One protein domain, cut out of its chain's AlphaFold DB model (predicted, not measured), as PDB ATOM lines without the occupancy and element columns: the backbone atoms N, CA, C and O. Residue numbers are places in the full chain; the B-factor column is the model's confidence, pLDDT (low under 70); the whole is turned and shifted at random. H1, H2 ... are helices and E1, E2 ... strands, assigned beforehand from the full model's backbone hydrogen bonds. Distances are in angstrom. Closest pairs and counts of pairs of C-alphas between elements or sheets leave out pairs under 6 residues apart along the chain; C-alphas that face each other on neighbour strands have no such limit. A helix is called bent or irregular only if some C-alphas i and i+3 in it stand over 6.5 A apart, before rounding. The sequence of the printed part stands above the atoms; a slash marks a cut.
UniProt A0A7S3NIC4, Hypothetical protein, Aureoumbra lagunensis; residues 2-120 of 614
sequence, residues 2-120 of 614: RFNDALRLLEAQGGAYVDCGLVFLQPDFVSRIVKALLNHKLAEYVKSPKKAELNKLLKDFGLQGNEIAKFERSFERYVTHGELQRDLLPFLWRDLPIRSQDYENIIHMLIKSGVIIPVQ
ATOM      1  N   ARG A   2      17.522 110.478 -51.892       74.94
ATOM      2  CA  ARG A   2      18.520 110.739 -50.830       74.94
ATOM      3  C   ARG A   2      18.215 111.931 -49.912       74.94
ATOM      4  O   ARG A   2      18.500 111.874 -48.724       74.94
ATOM      5  N   PHE A   3      17.624 113.002 -50.446       77.12
ATOM      6  CA  PHE A   3      17.216 114.158 -49.639       77.12
ATOM      7  C   PHE A   3      16.069 113.820 -48.674       77.12
ATOM      8  O   PHE A   3      16.105 114.226 -47.518       77.12
ATOM      9  N   ASN A   4      15.090 113.027 -49.120       77.38
ATOM     10  CA  ASN A   4      13.980 112.595 -48.269       77.38
ATOM     11  C   ASN A   4      14.463 111.641 -47.174       77.38
ATOM     12  O   ASN A   4      13.987 111.739 -46.050       77.38
ATOM     13  N   ASP A   5      15.425 110.768 -47.477       83.69
ATOM     14  CA  ASP A   5      16.005 109.858 -46.483       83.69
ATOM     15  C   ASP A   5      16.776 110.638 -45.410       83.69
ATOM     16  O   ASP A   5      16.607 110.385 -44.220       83.69
ATOM     17  N   ALA A   6      17.554 111.651 -45.812       84.06
ATOM     18  CA  ALA A   6      18.250 112.538 -44.882       84.06
ATOM     19  C   ALA A   6      17.277 113.354 -44.014       84.06
ATOM     20  O   ALA A   6      17.489 113.481 -42.811       84.06
ATOM     21  N   LEU A   7      16.195 113.875 -44.602       80.25
ATOM     22  CA  LEU A   7      15.154 114.587 -43.859       80.25
ATOM     23  C   LEU A   7      14.426 113.677 -42.867       80.25
ATOM     24  O   LEU A   7      14.246 114.074 -41.722       80.25
ATOM     25  N   ARG A   8      14.059 112.458 -43.273       81.06
ATOM     26  CA  ARG A   8      13.435 111.462 -42.388       81.06
ATOM     27  C   ARG A   8      14.362 111.048 -41.254       81.06
ATOM     28  O   ARG A   8      13.902 110.872 -40.135       81.06
ATOM     29  N   LEU A   9      15.661 110.911 -41.525       85.00
ATOM     30  CA  LEU A   9      16.650 110.617 -40.491       85.00
ATOM     31  C   LEU A   9      16.770 111.776 -39.492       85.00
ATOM     32  O   LEU A   9      16.759 111.541 -38.289       85.00
ATOM     33  N   LEU A  10      16.837 113.019 -39.981       81.81
ATOM     34  CA  LEU A  10      16.849 114.211 -39.126       81.81
ATOM     35  C   LEU A  10      15.562 114.342 -38.305       81.81
ATOM     36  O   LEU A  10      15.627 114.726 -37.141       81.81
ATOM     37  N   GLU A  11      14.414 114.010 -38.891       81.50
ATOM     38  CA  GLU A  11      13.126 113.976 -38.202       81.50
ATOM     39  C   GLU A  11      13.086 112.904 -37.111       81.50
ATOM     40  O   GLU A  11      12.772 113.208 -35.963       81.50
ATOM     41  N   ALA A  12      13.509 111.678 -37.426       81.31
ATOM     42  CA  ALA A  12      13.592 110.583 -36.462       81.31
ATOM     43  C   ALA A  12      14.558 110.879 -35.299       81.31
ATOM     44  O   ALA A  12      14.364 110.395 -34.188       81.31
ATOM     45  N   GLN A  13      15.589 111.693 -35.538       84.38
ATOM     46  CA  GLN A  13      16.530 112.159 -34.515       84.38
ATOM     47  C   GLN A  13      16.027 113.391 -33.736       84.38
ATOM     48  O   GLN A  13      16.725 113.872 -32.843       84.38
ATOM     49  N   GLY A  14      14.857 113.939 -34.081       79.44
ATOM     50  CA  GLY A  14      14.315 115.164 -33.487       79.44
ATOM     51  C   GLY A  14      15.076 116.441 -33.869       79.44
ATOM     52  O   GLY A  14      14.894 117.481 -33.236       79.44
ATOM     53  N   GLY A  15      15.942 116.384 -34.886       74.88
ATOM     54  CA  GLY A  15      16.706 117.527 -35.394       74.88
ATOM     55  C   GLY A  15      15.888 118.459 -36.296       74.88
ATOM     56  O   GLY A  15      16.220 119.636 -36.429       74.88
ATOM     57  N   ALA A  16      14.806 117.954 -36.884       79.31
ATOM     58  CA  ALA A  16      13.817 118.718 -37.637       79.31
ATOM     59  C   ALA A  16      12.424 118.095 -37.446       79.31
ATOM     60  O   ALA A  16      12.319 116.959 -37.007       79.31
ATOM     61  N   TYR A  17      11.362 118.813 -37.804       71.94
ATOM     62  CA  TYR A  17      10.039 118.213 -38.030       71.94
ATOM     63  C   TYR A  17       9.643 118.454 -39.480       71.94
ATOM     64  O   TYR A  17       9.785 119.580 -39.964       71.94
ATOM     65  N   VAL A  18       9.181 117.422 -40.186       70.38
ATOM     66  CA  VAL A  18       8.848 117.519 -41.610       70.38
ATOM     67  C   VAL A  18       7.407 117.083 -41.819       70.38
ATOM     68  O   VAL A  18       7.085 115.899 -41.845       70.38
ATOM     69  N   ASP A  19       6.520 118.051 -42.037       69.50
ATOM     70  CA  ASP A  19       5.132 117.736 -42.352       69.50
ATOM     71  C   ASP A  19       4.479 118.743 -43.294       69.50
ATOM     72  O   ASP A  19       4.811 119.922 -43.278       69.50
ATOM     73  N   CYS A  20       3.544 118.279 -44.130       56.41
ATOM     74  CA  CYS A  20       2.768 119.122 -45.057       56.41
ATOM     75  C   CYS A  20       3.600 120.020 -45.982       56.41
ATOM     76  O   CYS A  20       3.195 121.129 -46.323       56.41
ATOM     77  N   GLY A  21       4.797 119.575 -46.368       59.12
ATOM     78  CA  GLY A  21       5.722 120.395 -47.154       59.12
ATOM     79  C   GLY A  21       6.393 121.527 -46.362       59.12
ATOM     80  O   GLY A  21       7.165 122.290 -46.941       59.12
ATOM     81  N   LEU A  22       6.157 121.616 -45.050       64.50
ATOM     82  CA  LEU A  22       6.893 122.465 -44.123       64.50
ATOM     83  C   LEU A  22       8.025 121.664 -43.475       64.50
ATOM     84  O   LEU A  22       7.838 120.556 -42.977       64.50
ATOM     85  N   VAL A  23       9.216 122.256 -43.470       71.06
ATOM     86  CA  VAL A  23      10.379 121.736 -42.746       71.06
ATOM     87  C   VAL A  23      10.654 122.685 -41.589       71.06
ATOM     88  O   VAL A  23      11.200 123.776 -41.767       71.06
ATOM     89  N   PHE A  24      10.277 122.275 -40.386       69.81
ATOM     90  CA  PHE A  24      10.595 122.996 -39.165       69.81
ATOM     91  C   PHE A  24      12.011 122.627 -38.735       69.81
ATOM     92  O   PHE A  24      12.242 121.678 -37.991       69.81
ATOM     93  N   LEU A  25      12.974 123.426 -39.188       65.19
ATOM     94  CA  LEU A  25      14.388 123.304 -38.810       65.19
ATOM     95  C   LEU A  25      14.657 123.680 -37.340       65.19
ATOM     96  O   LEU A  25      15.790 123.600 -36.875       65.19
ATOM     97  N   GLN A  26      13.638 124.162 -36.620       78.00
ATOM     98  CA  GLN A  26      13.737 124.595 -35.229       78.00
ATOM     99  C   GLN A  26      12.694 123.866 -34.371       78.00
ATOM    100  O   GLN A  26      11.576 124.366 -34.224       78.00
ATOM    101  N   PRO A  27      13.055 122.730 -33.749       78.81
ATOM    102  CA  PRO A  27      12.209 122.021 -32.781       78.81
ATOM    103  C   PRO A  27      11.647 122.923 -31.669       78.81
ATOM    104  O   PRO A  27      10.511 122.759 -31.222       78.81
ATOM    105  N   ASP A  28      12.415 123.936 -31.261       86.94
ATOM    106  CA  ASP A  28      11.996 124.945 -30.283       86.94
ATOM    107  C   ASP A  28      10.773 125.760 -30.745       86.94
ATOM    108  O   ASP A  28       9.904 126.096 -29.943       86.94
ATOM    109  N   PHE A  29      10.662 126.060 -32.041       88.06
ATOM    110  CA  PHE A  29       9.510 126.788 -32.564       88.06
ATOM    111  C   PHE A  29       8.229 125.950 -32.473       88.06
ATOM    112  O   PHE A  29       7.210 126.444 -31.991       88.06
ATOM    113  N   VAL A  30       8.300 124.667 -32.841       88.00
ATOM    114  CA  VAL A  30       7.186 123.716 -32.678       88.00
ATOM    115  C   VAL A  30       6.819 123.575 -31.198       88.00
ATOM    116  O   VAL A  30       5.650 123.657 -30.831       88.00
ATOM    117  N   SER A  31       7.821 123.483 -30.323       89.81
ATOM    118  CA  SER A  31       7.611 123.427 -28.871       89.81
ATOM    119  C   SER A  31       6.892 124.671 -28.344       89.81
ATOM    120  O   SER A  31       6.018 124.564 -27.486       89.81
ATOM    121  N   ARG A  32       7.204 125.861 -28.873       94.75
ATOM    122  CA  ARG A  32       6.506 127.108 -28.530       94.75
ATOM    123  C   ARG A  32       5.054 127.130 -29.014       94.75
ATOM    124  O   ARG A  32       4.201 127.606 -28.269       94.75
ATOM    125  N   ILE A  33       4.767 126.581 -30.198       94.25
ATOM    126  CA  ILE A  33       3.394 126.394 -30.699       94.25
ATOM    127  C   ILE A  33       2.597 125.509 -29.739       94.25
ATOM    128  O   ILE A  33       1.530 125.908 -29.274       94.25
ATOM    129  N   VAL A  34       3.135 124.334 -29.400       93.94
ATOM    130  CA  VAL A  34       2.475 123.378 -28.499       93.94
ATOM    131  C   VAL A  34       2.308 123.973 -27.102       93.94
ATOM    132  O   VAL A  34       1.229 123.898 -26.526       93.94
ATOM    133  N   LYS A  35       3.333 124.644 -26.565       94.38
ATOM    134  CA  LYS A  35       3.279 125.298 -25.248       94.38
ATOM    135  C   LYS A  35       2.210 126.386 -25.172       94.38
ATOM    136  O   LYS A  35       1.610 126.572 -24.117       94.38
ATOM    137  N   ALA A  36       1.988 127.113 -26.265       94.19
ATOM    138  CA  ALA A  36       0.943 128.124 -26.336       94.19
ATOM    139  C   ALA A  36      -0.464 127.506 -26.277       94.19
ATOM    140  O   ALA A  36      -1.340 128.067 -25.621       94.19
ATOM    141  N   LEU A  37      -0.654 126.336 -26.899       93.25
ATOM    142  CA  LEU A  37      -1.887 125.557 -26.786       93.25
ATOM    143  C   LEU A  37      -2.042 124.992 -25.364       93.25
ATOM    144  O   LEU A  37      -3.028 125.239 -24.689       93.25
ATOM    145  N   LEU A  38      -1.026 124.317 -24.834       92.00
ATOM    146  CA  LEU A  38      -1.089 123.626 -23.537       92.00
ATOM    147  C   LEU A  38      -0.909 124.549 -22.317       92.00
ATOM    148  O   LEU A  38      -0.455 124.127 -21.249       92.00
ATOM    149  N   ASN A  39      -1.230 125.834 -22.451       90.69
ATOM    150  CA  ASN A  39      -1.053 126.797 -21.376       90.69
ATOM    151  C   ASN A  39      -2.177 126.678 -20.332       90.69
ATOM    152  O   ASN A  39      -3.196 127.358 -20.424       90.69
ATOM    153  N   HIS A  40      -1.960 125.874 -19.289       83.25
ATOM    154  CA  HIS A  40      -2.908 125.668 -18.181       83.25
ATOM    155  C   HIS A  40      -3.381 126.966 -17.500       83.25
ATOM    156  O   HIS A  40      -4.478 127.010 -16.945       83.25
ATOM    157  N   LYS A  41      -2.609 128.063 -17.588       86.88
ATOM    158  CA  LYS A  41      -3.020 129.372 -17.051       86.88
ATOM    159  C   LYS A  41      -4.253 129.940 -17.756       86.88
ATOM    160  O   LYS A  41      -4.910 130.817 -17.205       86.88
ATOM    161  N   LEU A  42      -4.589 129.454 -18.955       87.38
ATOM    162  CA  LEU A  42      -5.802 129.844 -19.675       87.38
ATOM    163  C   LEU A  42      -7.073 129.472 -18.899       87.38
ATOM    164  O   LEU A  42      -8.030 130.244 -18.909       87.38
ATOM    165  N   ALA A  43      -7.055 128.367 -18.146       83.31
ATOM    166  CA  ALA A  43      -8.193 127.955 -17.327       83.31
ATOM    167  C   ALA A  43      -8.517 128.947 -16.200       83.31
ATOM    168  O   ALA A  43      -9.680 129.115 -15.822       83.31
ATOM    169  N   GLU A  44      -7.509 129.671 -15.703       82.56
ATOM    170  CA  GLU A  44      -7.714 130.720 -14.707       82.56
ATOM    171  C   GLU A  44      -8.554 131.876 -15.260       82.56
ATOM    172  O   GLU A  44      -9.329 132.461 -14.512       82.56
ATOM    173  N   TYR A  45      -8.461 132.201 -16.555       79.25
ATOM    174  CA  TYR A  45      -9.209 133.322 -17.141       79.25
ATOM    175  C   TYR A  45     -10.723 133.084 -17.175       79.25
ATOM    176  O   TYR A  45     -11.480 134.054 -17.171       79.25
ATOM    177  N   VAL A  46     -11.165 131.821 -17.163       75.88
ATOM    178  CA  VAL A  46     -12.592 131.456 -17.117       75.88
ATOM    179  C   VAL A  46     -13.131 131.487 -15.683       75.88
ATOM    180  O   VAL A  46     -14.245 131.949 -15.455       75.88
ATOM    181  N   LYS A  47     -12.336 131.044 -14.700       72.50
ATOM    182  CA  LYS A  47     -12.770 130.886 -13.296       72.50
ATOM    183  C   LYS A  47     -12.546 132.129 -12.407       72.50
ATOM    184  O   LYS A  47     -12.987 132.139 -11.263       72.50
ATOM    185  N   SER A  48     -11.845 133.164 -12.884       72.12
ATOM    186  CA  SER A  48     -11.270 134.246 -12.056       72.12
ATOM    187  C   SER A  48     -11.857 135.650 -12.323       72.12
ATOM    188  O   SER A  48     -12.341 135.920 -13.425       72.12
ATOM    189  N   PRO A  49     -11.689 136.625 -11.398       60.91
ATOM    190  CA  PRO A  49     -11.795 138.068 -11.687       60.91
ATOM    191  C   PRO A  49     -10.950 138.571 -12.882       60.91
ATOM    192  O   PRO A  49     -11.179 139.682 -13.368       60.91
ATOM    193  N   LYS A  50     -10.018 137.763 -13.418       72.88
ATOM    194  CA  LYS A  50      -9.251 138.049 -14.648       72.88
ATOM    195  C   LYS A  50     -10.095 138.130 -15.931       72.88
ATOM    196  O   LYS A  50      -9.562 138.513 -16.971       72.88
ATOM    197  N   LYS A  51     -11.409 137.875 -15.885       80.06
ATOM    198  CA  LYS A  51     -12.315 138.130 -17.024       80.06
ATOM    199  C   LYS A  51     -12.220 139.576 -17.541       80.06
ATOM    200  O   LYS A  51     -12.331 139.819 -18.741       80.06
ATOM    201  N   ALA A  52     -11.958 140.548 -16.661       80.06
ATOM    202  CA  ALA A  52     -11.727 141.939 -17.062       80.06
ATOM    203  C   ALA A  52     -10.428 142.124 -17.874       80.06
ATOM    204  O   ALA A  52     -10.401 142.913 -18.818       80.06
ATOM    205  N   GLU A  53      -9.371 141.378 -17.537       81.75
ATOM    206  CA  GLU A  53      -8.097 141.374 -18.263       81.75
ATOM    207  C   GLU A  53      -8.252 140.713 -19.636       81.75
ATOM    208  O   GLU A  53      -7.799 141.274 -20.632       81.75
ATOM    209  N   LEU A  54      -8.977 139.589 -19.708       83.44
ATOM    210  CA  LEU A  54      -9.331 138.955 -20.979       83.44
ATOM    211  C   LEU A  54     -10.101 139.936 -21.868       83.44
ATOM    212  O   LEU A  54      -9.701 140.176 -22.997       83.44
ATOM    213  N   ASN A  55     -11.139 140.589 -21.343       83.62
ATOM    214  CA  ASN A  55     -11.905 141.579 -22.102       83.62
ATOM    215  C   ASN A  55     -11.069 142.771 -22.575       83.62
ATOM    216  O   ASN A  55     -11.335 143.319 -23.644       83.62
ATOM    217  N   LYS A  56     -10.064 143.186 -21.798       86.25
ATOM    218  CA  LYS A  56      -9.114 144.212 -22.231       86.25
ATOM    219  C   LYS A  56      -8.271 143.710 -23.403       86.25
ATOM    220  O   LYS A  56      -8.237 144.375 -24.429       86.25
ATOM    221  N   LEU A  57      -7.690 142.515 -23.285       83.44
ATOM    222  CA  LEU A  57      -6.924 141.891 -24.366       83.44
ATOM    223  C   LEU A  57      -7.772 141.747 -25.633       83.44
ATOM    224  O   LEU A  57      -7.335 142.150 -26.700       83.44
ATOM    225  N   LEU A  58      -9.007 141.249 -25.530       87.56
ATOM    226  CA  LEU A  58      -9.895 141.070 -26.685       87.56
ATOM    227  C   LEU A  58     -10.226 142.390 -27.391       87.56
ATOM    228  O   LEU A  58     -10.294 142.425 -28.619       87.56
ATOM    229  N   LYS A  59     -10.370 143.485 -26.637       87.62
ATOM    230  CA  LYS A  59     -10.520 144.827 -27.215       87.62
ATOM    231  C   LYS A  59      -9.246 145.300 -27.906       87.62
ATOM    232  O   LYS A  59      -9.343 145.904 -28.970       87.62
ATOM    233  N   ASP A  60      -8.076 144.995 -27.348       87.19
ATOM    234  CA  ASP A  60      -6.782 145.297 -27.972       87.19
ATOM    235  C   ASP A  60      -6.579 144.488 -29.274       87.19
ATOM    236  O   ASP A  60      -5.942 144.971 -30.207       87.19
ATOM    237  N   PHE A  61      -7.204 143.307 -29.390       83.88
ATOM    238  CA  PHE A  61      -7.325 142.533 -30.638       83.88
ATOM    239  C   PHE A  61      -8.352 143.100 -31.634       83.88
ATOM    240  O   PHE A  61      -8.493 142.571 -32.736       83.88
ATOM    241  N   GLY A  62      -9.069 144.166 -31.273       87.94
ATOM    242  CA  GLY A  62     -10.066 144.811 -32.125       87.94
ATOM    243  C   GLY A  62     -11.439 144.135 -32.143       87.94
ATOM    244  O   GLY A  62     -12.288 144.566 -32.918       87.94
ATOM    245  N   LEU A  63     -11.686 143.127 -31.296       88.31
ATOM    246  CA  LEU A  63     -12.991 142.462 -31.218       88.31
ATOM    247  C   LEU A  63     -14.019 143.369 -30.534       88.31
ATOM    248  O   LEU A  63     -13.731 143.986 -29.502       88.31
ATOM    249  N   GLN A  64     -15.238 143.427 -31.076       89.88
ATOM    250  CA  GLN A  64     -16.309 144.259 -30.520       89.88
ATOM    251  C   GLN A  64     -17.648 143.521 -30.395       89.88
ATOM    252  O   GLN A  64     -17.986 142.631 -31.174       89.88
ATOM    253  N   GLY A  65     -18.443 143.917 -29.393       87.62
ATOM    254  CA  GLY A  65     -19.830 143.473 -29.218       87.62
ATOM    255  C   GLY A  65     -20.003 141.950 -29.261       87.62
ATOM    256  O   GLY A  65     -19.492 141.229 -28.405       87.62
ATOM    257  N   ASN A  66     -20.727 141.466 -30.274       88.69
ATOM    258  CA  ASN A  66     -21.047 140.046 -30.452       88.69
ATOM    259  C   ASN A  66     -19.817 139.161 -30.717       88.69
ATOM    260  O   ASN A  66     -19.857 137.970 -30.409       88.69
ATOM    261  N   GLU A  67     -18.727 139.717 -31.254       88.12
ATOM    262  CA  GLU A  67     -17.496 138.962 -31.516       88.12
ATOM    263  C   GLU A  67     -16.819 138.531 -30.217       88.12
ATOM    264  O   GLU A  67     -16.361 137.395 -30.112       88.12
ATOM    265  N   ILE A  68     -16.845 139.395 -29.194       88.94
ATOM    266  CA  ILE A  68     -16.348 139.066 -27.853       88.94
ATOM    267  C   ILE A  68     -17.164 137.909 -27.278       88.94
ATOM    268  O   ILE A  68     -16.591 136.930 -26.820       88.94
ATOM    269  N   ALA A  69     -18.496 137.961 -27.367       88.81
ATOM    270  CA  ALA A  69     -19.350 136.892 -26.848       88.81
ATOM    271  C   ALA A  69     -19.158 135.553 -27.589       88.81
ATOM    272  O   ALA A  69     -19.288 134.483 -26.988       88.81
ATOM    273  N   LYS A  70     -18.867 135.590 -28.897       90.62
ATOM    274  CA  LYS A  70     -18.526 134.396 -29.688       90.62
ATOM    275  C   LYS A  70     -17.151 133.850 -29.293       90.62
ATOM    276  O   LYS A  70     -17.006 132.636 -29.125       90.62
ATOM    277  N   PHE A  71     -16.168 134.732 -29.114       91.81
ATOM    278  CA  PHE A  71     -14.836 134.367 -28.650       91.81
ATOM    279  C   PHE A  71     -14.895 133.754 -27.251       91.81
ATOM    280  O   PHE A  71     -14.369 132.667 -27.064       91.81
ATOM    281  N   GLU A  72     -15.582 134.389 -26.297       90.44
ATOM    282  CA  GLU A  72     -15.729 133.894 -24.922       90.44
ATOM    283  C   GLU A  72     -16.317 132.480 -24.901       90.44
ATOM    284  O   GLU A  72     -15.763 131.610 -24.241       90.44
ATOM    285  N   ARG A  73     -17.365 132.211 -25.695       90.81
ATOM    286  CA  ARG A  73     -17.928 130.856 -25.832       90.81
ATOM    287  C   ARG A  73     -16.934 129.851 -26.406       90.81
ATOM    288  O   ARG A  73     -16.887 128.705 -25.973       90.81
ATOM    289  N   SER A  74     -16.161 130.261 -27.407       92.19
ATOM    290  CA  SER A  74     -15.148 129.401 -28.030       92.19
ATOM    291  C   SER A  74     -14.007 129.113 -27.056       92.19
ATOM    292  O   SER A  74     -13.548 127.982 -26.955       92.19
ATOM    293  N   PHE A  75     -13.591 130.131 -26.306       92.75
ATOM    294  CA  PHE A  75     -12.543 130.065 -25.301       92.75
ATOM    295  C   PHE A  75     -12.959 129.205 -24.108       92.75
ATOM    296  O   PHE A  75     -12.174 128.387 -23.647       92.75
ATOM    297  N   GLU A  76     -14.203 129.335 -23.649       91.44
ATOM    298  CA  GLU A  76     -14.773 128.477 -22.613       91.44
ATOM    299  C   GLU A  76     -14.774 127.014 -23.059       91.44
ATOM    300  O   GLU A  76     -14.205 126.187 -22.357       91.44
ATOM    301  N   ARG A  77     -15.285 126.707 -24.263       91.44
ATOM    302  CA  ARG A  77     -15.251 125.344 -24.828       91.44
ATOM    303  C   ARG A  77     -13.834 124.793 -24.957       91.44
ATOM    304  O   ARG A  77     -13.607 123.623 -24.667       91.44
ATOM    305  N   TYR A  78     -12.876 125.623 -25.360       93.44
ATOM    306  CA  TYR A  78     -11.475 125.223 -25.396       93.44
ATOM    307  C   TYR A  78     -10.956 124.873 -24.004       93.44
ATOM    308  O   TYR A  78     -10.318 123.842 -23.815       93.44
ATOM    309  N   VAL A  79     -11.273 125.706 -23.017       91.00
ATOM    310  CA  VAL A  79     -10.779 125.528 -21.657       91.00
ATOM    311  C   VAL A  79     -11.409 124.326 -20.949       91.00
ATOM    312  O   VAL A  79     -10.736 123.648 -20.177       91.00
ATOM    313  N   THR A  80     -12.698 124.075 -21.172       89.19
ATOM    314  CA  THR A  80     -13.440 123.006 -20.491       89.19
ATOM    315  C   THR A  80     -13.362 121.675 -21.227       89.19
ATOM    316  O   THR A  80     -13.310 120.629 -20.582       89.19
ATOM    317  N   HIS A  81     -13.346 121.713 -22.560       91.00
ATOM    318  CA  HIS A  81     -13.477 120.540 -23.425       91.00
ATOM    319  C   HIS A  81     -12.292 120.326 -24.367       91.00
ATOM    320  O   HIS A  81     -12.324 119.412 -25.186       91.00
ATOM    321  N   GLY A  82     -11.251 121.158 -24.297       92.75
ATOM    322  CA  GLY A  82     -10.106 121.069 -25.205       92.75
ATOM    323  C   GLY A  82     -10.455 121.409 -26.657       92.75
ATOM    324  O   GLY A  82      -9.633 121.207 -27.545       92.75
ATOM    325  N   GLU A  83     -11.660 121.908 -26.933       93.38
ATOM    326  CA  GLU A  83     -12.153 122.122 -28.292       93.38
ATOM    327  C   GLU A  83     -11.567 123.393 -28.906       93.38
ATOM    328  O   GLU A  83     -11.970 124.523 -28.614       93.38
ATOM    329  N   LEU A  84     -10.600 123.203 -29.790       94.75
ATOM    330  CA  LEU A  84      -9.889 124.257 -30.478       94.75
ATOM    331  C   LEU A  84     -10.698 124.762 -31.674       94.75
ATOM    332  O   LEU A  84     -10.933 124.054 -32.654       94.75
ATOM    333  N   GLN A  85     -11.088 126.031 -31.610       92.25
ATOM    334  CA  GLN A  85     -11.683 126.739 -32.737       92.25
ATOM    335  C   GLN A  85     -10.656 127.643 -33.412       92.25
ATOM    336  O   GLN A  85      -9.820 128.259 -32.748       92.25
ATOM    337  N   ARG A  86     -10.768 127.786 -34.737       90.88
ATOM    338  CA  ARG A  86      -9.875 128.631 -35.545       90.88
ATOM    339  C   ARG A  86      -9.807 130.079 -35.047       90.88
ATOM    340  O   ARG A  86      -8.733 130.675 -35.058       90.88
ATOM    341  N   ASP A  87     -10.923 130.607 -34.549       89.69
ATOM    342  CA  ASP A  87     -11.033 131.973 -34.017       89.69
ATOM    343  C   ASP A  87     -10.129 132.213 -32.787       89.69
ATOM    344  O   ASP A  87      -9.815 133.358 -32.465       89.69
ATOM    345  N   LEU A  88      -9.662 131.151 -32.115       93.44
ATOM    346  CA  LEU A  88      -8.762 131.248 -30.962       93.44
ATOM    347  C   LEU A  88      -7.286 131.336 -31.353       93.44
ATOM    348  O   LEU A  88      -6.480 131.835 -30.569       93.44
ATOM    349  N   LEU A  89      -6.909 130.876 -32.548       94.25
ATOM    350  CA  LEU A  89      -5.506 130.772 -32.963       94.25
ATOM    351  C   LEU A  89      -4.757 132.116 -32.938       94.25
ATOM    352  O   LEU A  89      -3.652 132.140 -32.394       94.25
ATOM    353  N   PRO A  90      -5.331 133.251 -33.405       92.44
ATOM    354  CA  PRO A  90      -4.678 134.555 -33.273       92.44
ATOM    355  C   PRO A  90      -4.365 134.937 -31.827       92.44
ATOM    356  O   PRO A  90      -3.342 135.556 -31.564       92.44
ATOM    357  N   PHE A  91      -5.234 134.557 -30.889       92.38
ATOM    358  CA  PHE A  91      -5.039 134.842 -29.475       92.38
ATOM    359  C   PHE A  91      -4.005 133.905 -28.844       92.38
ATOM    360  O   PHE A  91      -3.130 134.370 -28.108       92.38
ATOM    361  N   LEU A  92      -4.093 132.600 -29.123       93.69
ATOM    362  CA  LEU A  92      -3.197 131.580 -28.570       93.69
ATOM    363  C   LEU A  92      -1.763 131.769 -29.076       93.69
ATOM    364  O   LEU A  92      -0.819 131.664 -28.301       93.69
ATOM    365  N   TRP A  93      -1.592 132.121 -30.350       95.06
ATOM    366  CA  TRP A  93      -0.286 132.258 -30.998       95.06
ATOM    367  C   TRP A  93       0.182 133.705 -31.179       95.06
ATOM    368  O   TRP A  93       1.117 133.953 -31.935       95.06
ATOM    369  N   ARG A  94      -0.415 134.662 -30.462       91.88
ATOM    370  CA  ARG A  94      -0.106 136.102 -30.571       91.88
ATOM    371  C   ARG A  94       1.368 136.467 -30.370       91.88
ATOM    372  O   ARG A  94       1.846 137.435 -30.949       91.88
ATOM    373  N   ASP A  95       2.073 135.688 -29.553       92.19
ATOM    374  CA  ASP A  95       3.484 135.909 -29.217       92.19
ATOM    375  C   ASP A  95       4.430 135.154 -30.173       92.19
ATOM    376  O   ASP A  95       5.651 135.149 -29.992       92.19
ATOM    377  N   LEU A  96       3.878 134.484 -31.191       94.00
ATOM    378  CA  LEU A  96       4.614 133.696 -32.171       94.00
ATOM    379  C   LEU A  96       4.571 134.382 -33.543       94.00
ATOM    380  O   LEU A  96       3.548 134.944 -33.927       94.00
ATOM    381  N   PRO A  97       5.656 134.313 -34.335       93.38
ATOM    382  CA  PRO A  97       5.706 134.873 -35.685       93.38
ATOM    383  C   PRO A  97       4.951 133.999 -36.709       93.38
ATOM    384  O   PRO A  97       5.515 133.618 -37.733       93.38
ATOM    385  N   ILE A  98       3.695 133.647 -36.425       92.38
ATOM    386  CA  ILE A  98       2.849 132.790 -37.266       92.38
ATOM    387  C   ILE A  98       1.831 133.661 -37.992       92.38
ATOM    388  O   ILE A  98       1.156 134.487 -37.380       92.38
ATOM    389  N   ARG A  99       1.703 133.476 -39.306       92.50
ATOM    390  CA  ARG A  99       0.690 134.177 -40.098       92.50
ATOM    391  C   ARG A  99      -0.594 133.357 -40.130       92.50
ATOM    392  O   ARG A  99      -0.557 132.132 -40.119       92.50
ATOM    393  N   SER A 100      -1.734 134.030 -40.262       92.00
ATOM    394  CA  SER A 100      -3.052 133.379 -40.318       92.00
ATOM    395  C   SER A 100      -3.200 132.355 -41.450       92.00
ATOM    396  O   SER A 100      -3.939 131.386 -41.306       92.00
ATOM    397  N   GLN A 101      -2.483 132.550 -42.559       93.12
ATOM    398  CA  GLN A 101      -2.421 131.611 -43.684       93.12
ATOM    399  C   GLN A 101      -1.731 130.281 -43.333       93.12
ATOM    400  O   GLN A 101      -2.000 129.273 -43.976       93.12
ATOM    401  N   ASP A 102      -0.864 130.264 -42.315       92.00
ATOM    402  CA  ASP A 102      -0.085 129.083 -41.927       92.00
ATOM    403  C   ASP A 102      -0.815 128.230 -40.876       92.00
ATOM    404  O   ASP A 102      -0.373 127.127 -40.554       92.00
ATOM    405  N   TYR A 103      -1.937 128.720 -40.339       93.19
ATOM    406  CA  TYR A 103      -2.668 128.066 -39.254       93.19
ATOM    407  C   TYR A 103      -3.113 126.651 -39.612       93.19
ATOM    408  O   TYR A 103      -2.874 125.741 -38.829       93.19
ATOM    409  N   GLU A 104      -3.699 126.442 -40.791       91.19
ATOM    410  CA  GLU A 104      -4.192 125.117 -41.197       91.19
ATOM    411  C   GLU A 104      -3.052 124.100 -41.336       91.19
ATOM    412  O   GLU A 104      -3.174 122.966 -40.880       91.19
ATOM    413  N   ASN A 105      -1.899 124.520 -41.869       90.50
ATOM    414  CA  ASN A 105      -0.725 123.651 -41.981       90.50
ATOM    415  C   ASN A 105      -0.175 123.266 -40.601       90.50
ATOM    416  O   ASN A 105       0.232 122.127 -40.383       90.50
ATOM    417  N   ILE A 106      -0.182 124.206 -39.651       92.00
ATOM    418  CA  ILE A 106       0.231 123.940 -38.269       92.00
ATOM    419  C   ILE A 106      -0.767 123.011 -37.579       92.00
ATOM    420  O   ILE A 106      -0.348 122.078 -36.902       92.00
ATOM    421  N   ILE A 107      -2.072 123.227 -37.756       92.69
ATOM    422  CA  ILE A 107      -3.103 122.333 -37.217       92.69
ATOM    423  C   ILE A 107      -2.935 120.925 -37.784       92.69
ATOM    424  O   ILE A 107      -2.943 119.972 -37.014       92.69
ATOM    425  N   HIS A 108      -2.699 120.781 -39.088       90.06
ATOM    426  CA  HIS A 108      -2.450 119.476 -39.690       90.06
ATOM    427  C   HIS A 108      -1.194 118.798 -39.117       90.06
ATOM    428  O   HIS A 108      -1.240 117.623 -38.758       90.06
ATOM    429  N   MET A 109      -0.096 119.539 -38.940       90.12
ATOM    430  CA  MET A 109       1.104 119.029 -38.263       90.12
ATOM    431  C   MET A 109       0.805 118.564 -36.828       90.12
ATOM    432  O   MET A 109       1.284 117.519 -36.380       90.12
ATOM    433  N   LEU A 110      -0.004 119.322 -36.089       92.00
ATOM    434  CA  LEU A 110      -0.406 118.977 -34.726       92.00
ATOM    435  C   LEU A 110      -1.358 117.773 -34.676       92.00
ATOM    436  O   LEU A 110      -1.307 117.006 -33.719       92.00
ATOM    437  N   ILE A 111      -2.179 117.583 -35.710       90.62
ATOM    438  CA  ILE A 111      -3.005 116.385 -35.898       90.62
ATOM    439  C   ILE A 111      -2.117 115.164 -36.122       90.62
ATOM    440  O   ILE A 111      -2.237 114.171 -35.414       90.62
ATOM    441  N   LYS A 112      -1.170 115.251 -37.060       85.44
ATOM    442  CA  LYS A 112      -0.273 114.136 -37.386       85.44
ATOM    443  C   LYS A 112       0.634 113.740 -36.218       85.44
ATOM    444  O   LYS A 112       0.956 112.569 -36.059       85.44
ATOM    445  N   SER A 113       1.033 114.706 -35.391       83.50
ATOM    446  CA  SER A 113       1.775 114.443 -34.147       83.50
ATOM    447  C   SER A 113       0.884 113.980 -32.985       83.50
ATOM    448  O   SER A 113       1.399 113.638 -31.922       83.50
ATOM    449  N   GLY A 114      -0.441 113.962 -33.164       86.06
ATOM    450  CA  GLY A 114      -1.419 113.547 -32.159       86.06
ATOM    451  C   GLY A 114      -1.543 114.490 -30.961       86.06
ATOM    452  O   GLY A 114      -2.032 114.091 -29.906       86.06
ATOM    453  N   VAL A 115      -1.098 115.742 -31.110       90.94
ATOM    454  CA  VAL A 115      -1.365 116.823 -30.146       90.94
ATOM    455  C   VAL A 115      -2.818 117.284 -30.262       90.94
ATOM    456  O   VAL A 115      -3.441 117.644 -29.262       90.94
ATOM    457  N   ILE A 116      -3.342 117.283 -31.489       94.31
ATOM    458  CA  ILE A 116      -4.741 117.553 -31.812       94.31
ATOM    459  C   ILE A 116      -5.368 116.270 -32.340       94.31
ATOM    460  O   ILE A 116      -4.765 115.573 -33.149       94.31
ATOM    461  N   ILE A 117      -6.604 116.002 -31.944       91.38
ATOM    462  CA  ILE A 117      -7.411 114.930 -32.516       91.38
ATOM    463  C   ILE A 117      -8.527 115.568 -33.334       91.38
ATOM    464  O   ILE A 117      -9.312 116.350 -32.785       91.38
ATOM    465  N   PRO A 118      -8.582 115.313 -34.652       92.06
ATOM    466  CA  PRO A 118      -9.675 115.766 -35.484       92.06
ATOM    467  C   PRO A 118     -10.868 114.838 -35.279       92.06
ATOM    468  O   PRO A 118     -10.793 113.633 -35.487       92.06
ATOM    469  N   VAL A 119     -11.989 115.425 -34.902       86.75
ATOM    470  CA  VAL A 119     -13.193 114.708 -34.513       86.75
ATOM    471  C   VAL A 119     -14.337 115.217 -35.383       86.75
ATOM    472  O   VAL A 119     -14.694 116.392 -35.318       86.75
ATOM    473  N   GLN A 120     -14.922 114.364 -36.222       83.88
ATOM    474  CA  GLN A 120     -16.129 114.727 -36.974       83.88
ATOM    475  C   GLN A 120     -17.353 114.588 -36.077       83.88
ATOM    476  O   GLN A 120     -17.672 113.488 -35.648       83.88
TER     477      GLN A 120
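What this domain is: This is residues 2 to 120 of the 614 residues of the protein "Hypothetical protein" of Aureoumbra lagunensis (UniProt A0A7S3NIC4). The model is a loose rod of short helices: H2 runs roughly along it, with H1 and the small strand hairpin E1-E2 toward one end and H3, H4 and H5 grouped at the other. H6 sits in the middle, and the hairpin lies between H1 and H7. The printed part has 119 residues with seven named helices and three named strands, in the order H1 E1 E2 H2 H3 H4 H5 H6 H7 E3; the sheet E1 - E2 is antiparallel, and the class is mostly helix. The whole is only just loose, close to compact, with a radius of gyration of the C-alphas of 16.5 A and spans of 55 by 25 by 25 A.

How they stand to each other: E1, residues 17 to 19, and E2, residues 22 to 24, form an antiparallel hairpin at 168 degrees, with N 17 and O 24 at 3.0 A and N 22 and O 19 at 2.8 A, within hydrogen-bond range. The closest C-alphas of E1 and H1, residues 2 to 12, are those of Tyr 17 and Glu 11, 5.2 A apart. For E1 and H7, residues 100 to 112, they are those of Asp 19 and Met 109, at 5.9 A. H2, residues 27 to 37, and H7 are near each other, with 6 pairs of C-alphas within 10 A. H6, residues 86 to 92, is close to but not clearly touching H2, with the C-alphas of Leu 92 and Ala 36 at 5.8 A. H5, residues 66 to 81, touches H6 with its residues 71 to 75 alone, about perpendicular at 82 degrees, closest at the C-alphas of Phe 75 and Leu 88, 6.9 A. H5 touches H3, residues 42 to 47, with its residues 76 to 80 alone, at 75 degrees, about perpendicular, closest at the C-alphas of Val 79 and Ala 43, 5.6 A. H4, residues 51 to 60, and H5 are close but not clearly touching, with the C-alphas of Leu 58 and Ile 68 at 6.9 A. E3, residues 117 to 120, pairs with no named strand. H1, H2, H4 and H5 have every O i to N i+4 pair within hydrogen-bond range; H3 has 1 of 2, H7 7 of 9, and H6 1 of 3, beside 3 of 4 O i to N i+3 pairs.

Where its parts are: H1 begins at C-alpha 2 (18.520, 110.739, -50.830). H5, the longest helix, measures 22.1 A, H7 19.7 A, H2 15.7 A and H1 15.2 A. H7 is irregular, with C-alphas 101 and 104 at 7.2 A, and H6 only just, with C-alphas 87 and 90 at 6.9 A. E3 ends at C-alpha 120 (-16.129, 114.727, -36.974).

The domain as a whole: The C-alphas of Arg 2 and Pro 49, the two farthest apart, are 56.6 A from each other. The printed part has no cut and no long link; that from H6 to H7 is short, the others tight. Mean pLDDT of the printed part is 85.8, with residues 19 to 22, 24 to 25 and 49 under 70.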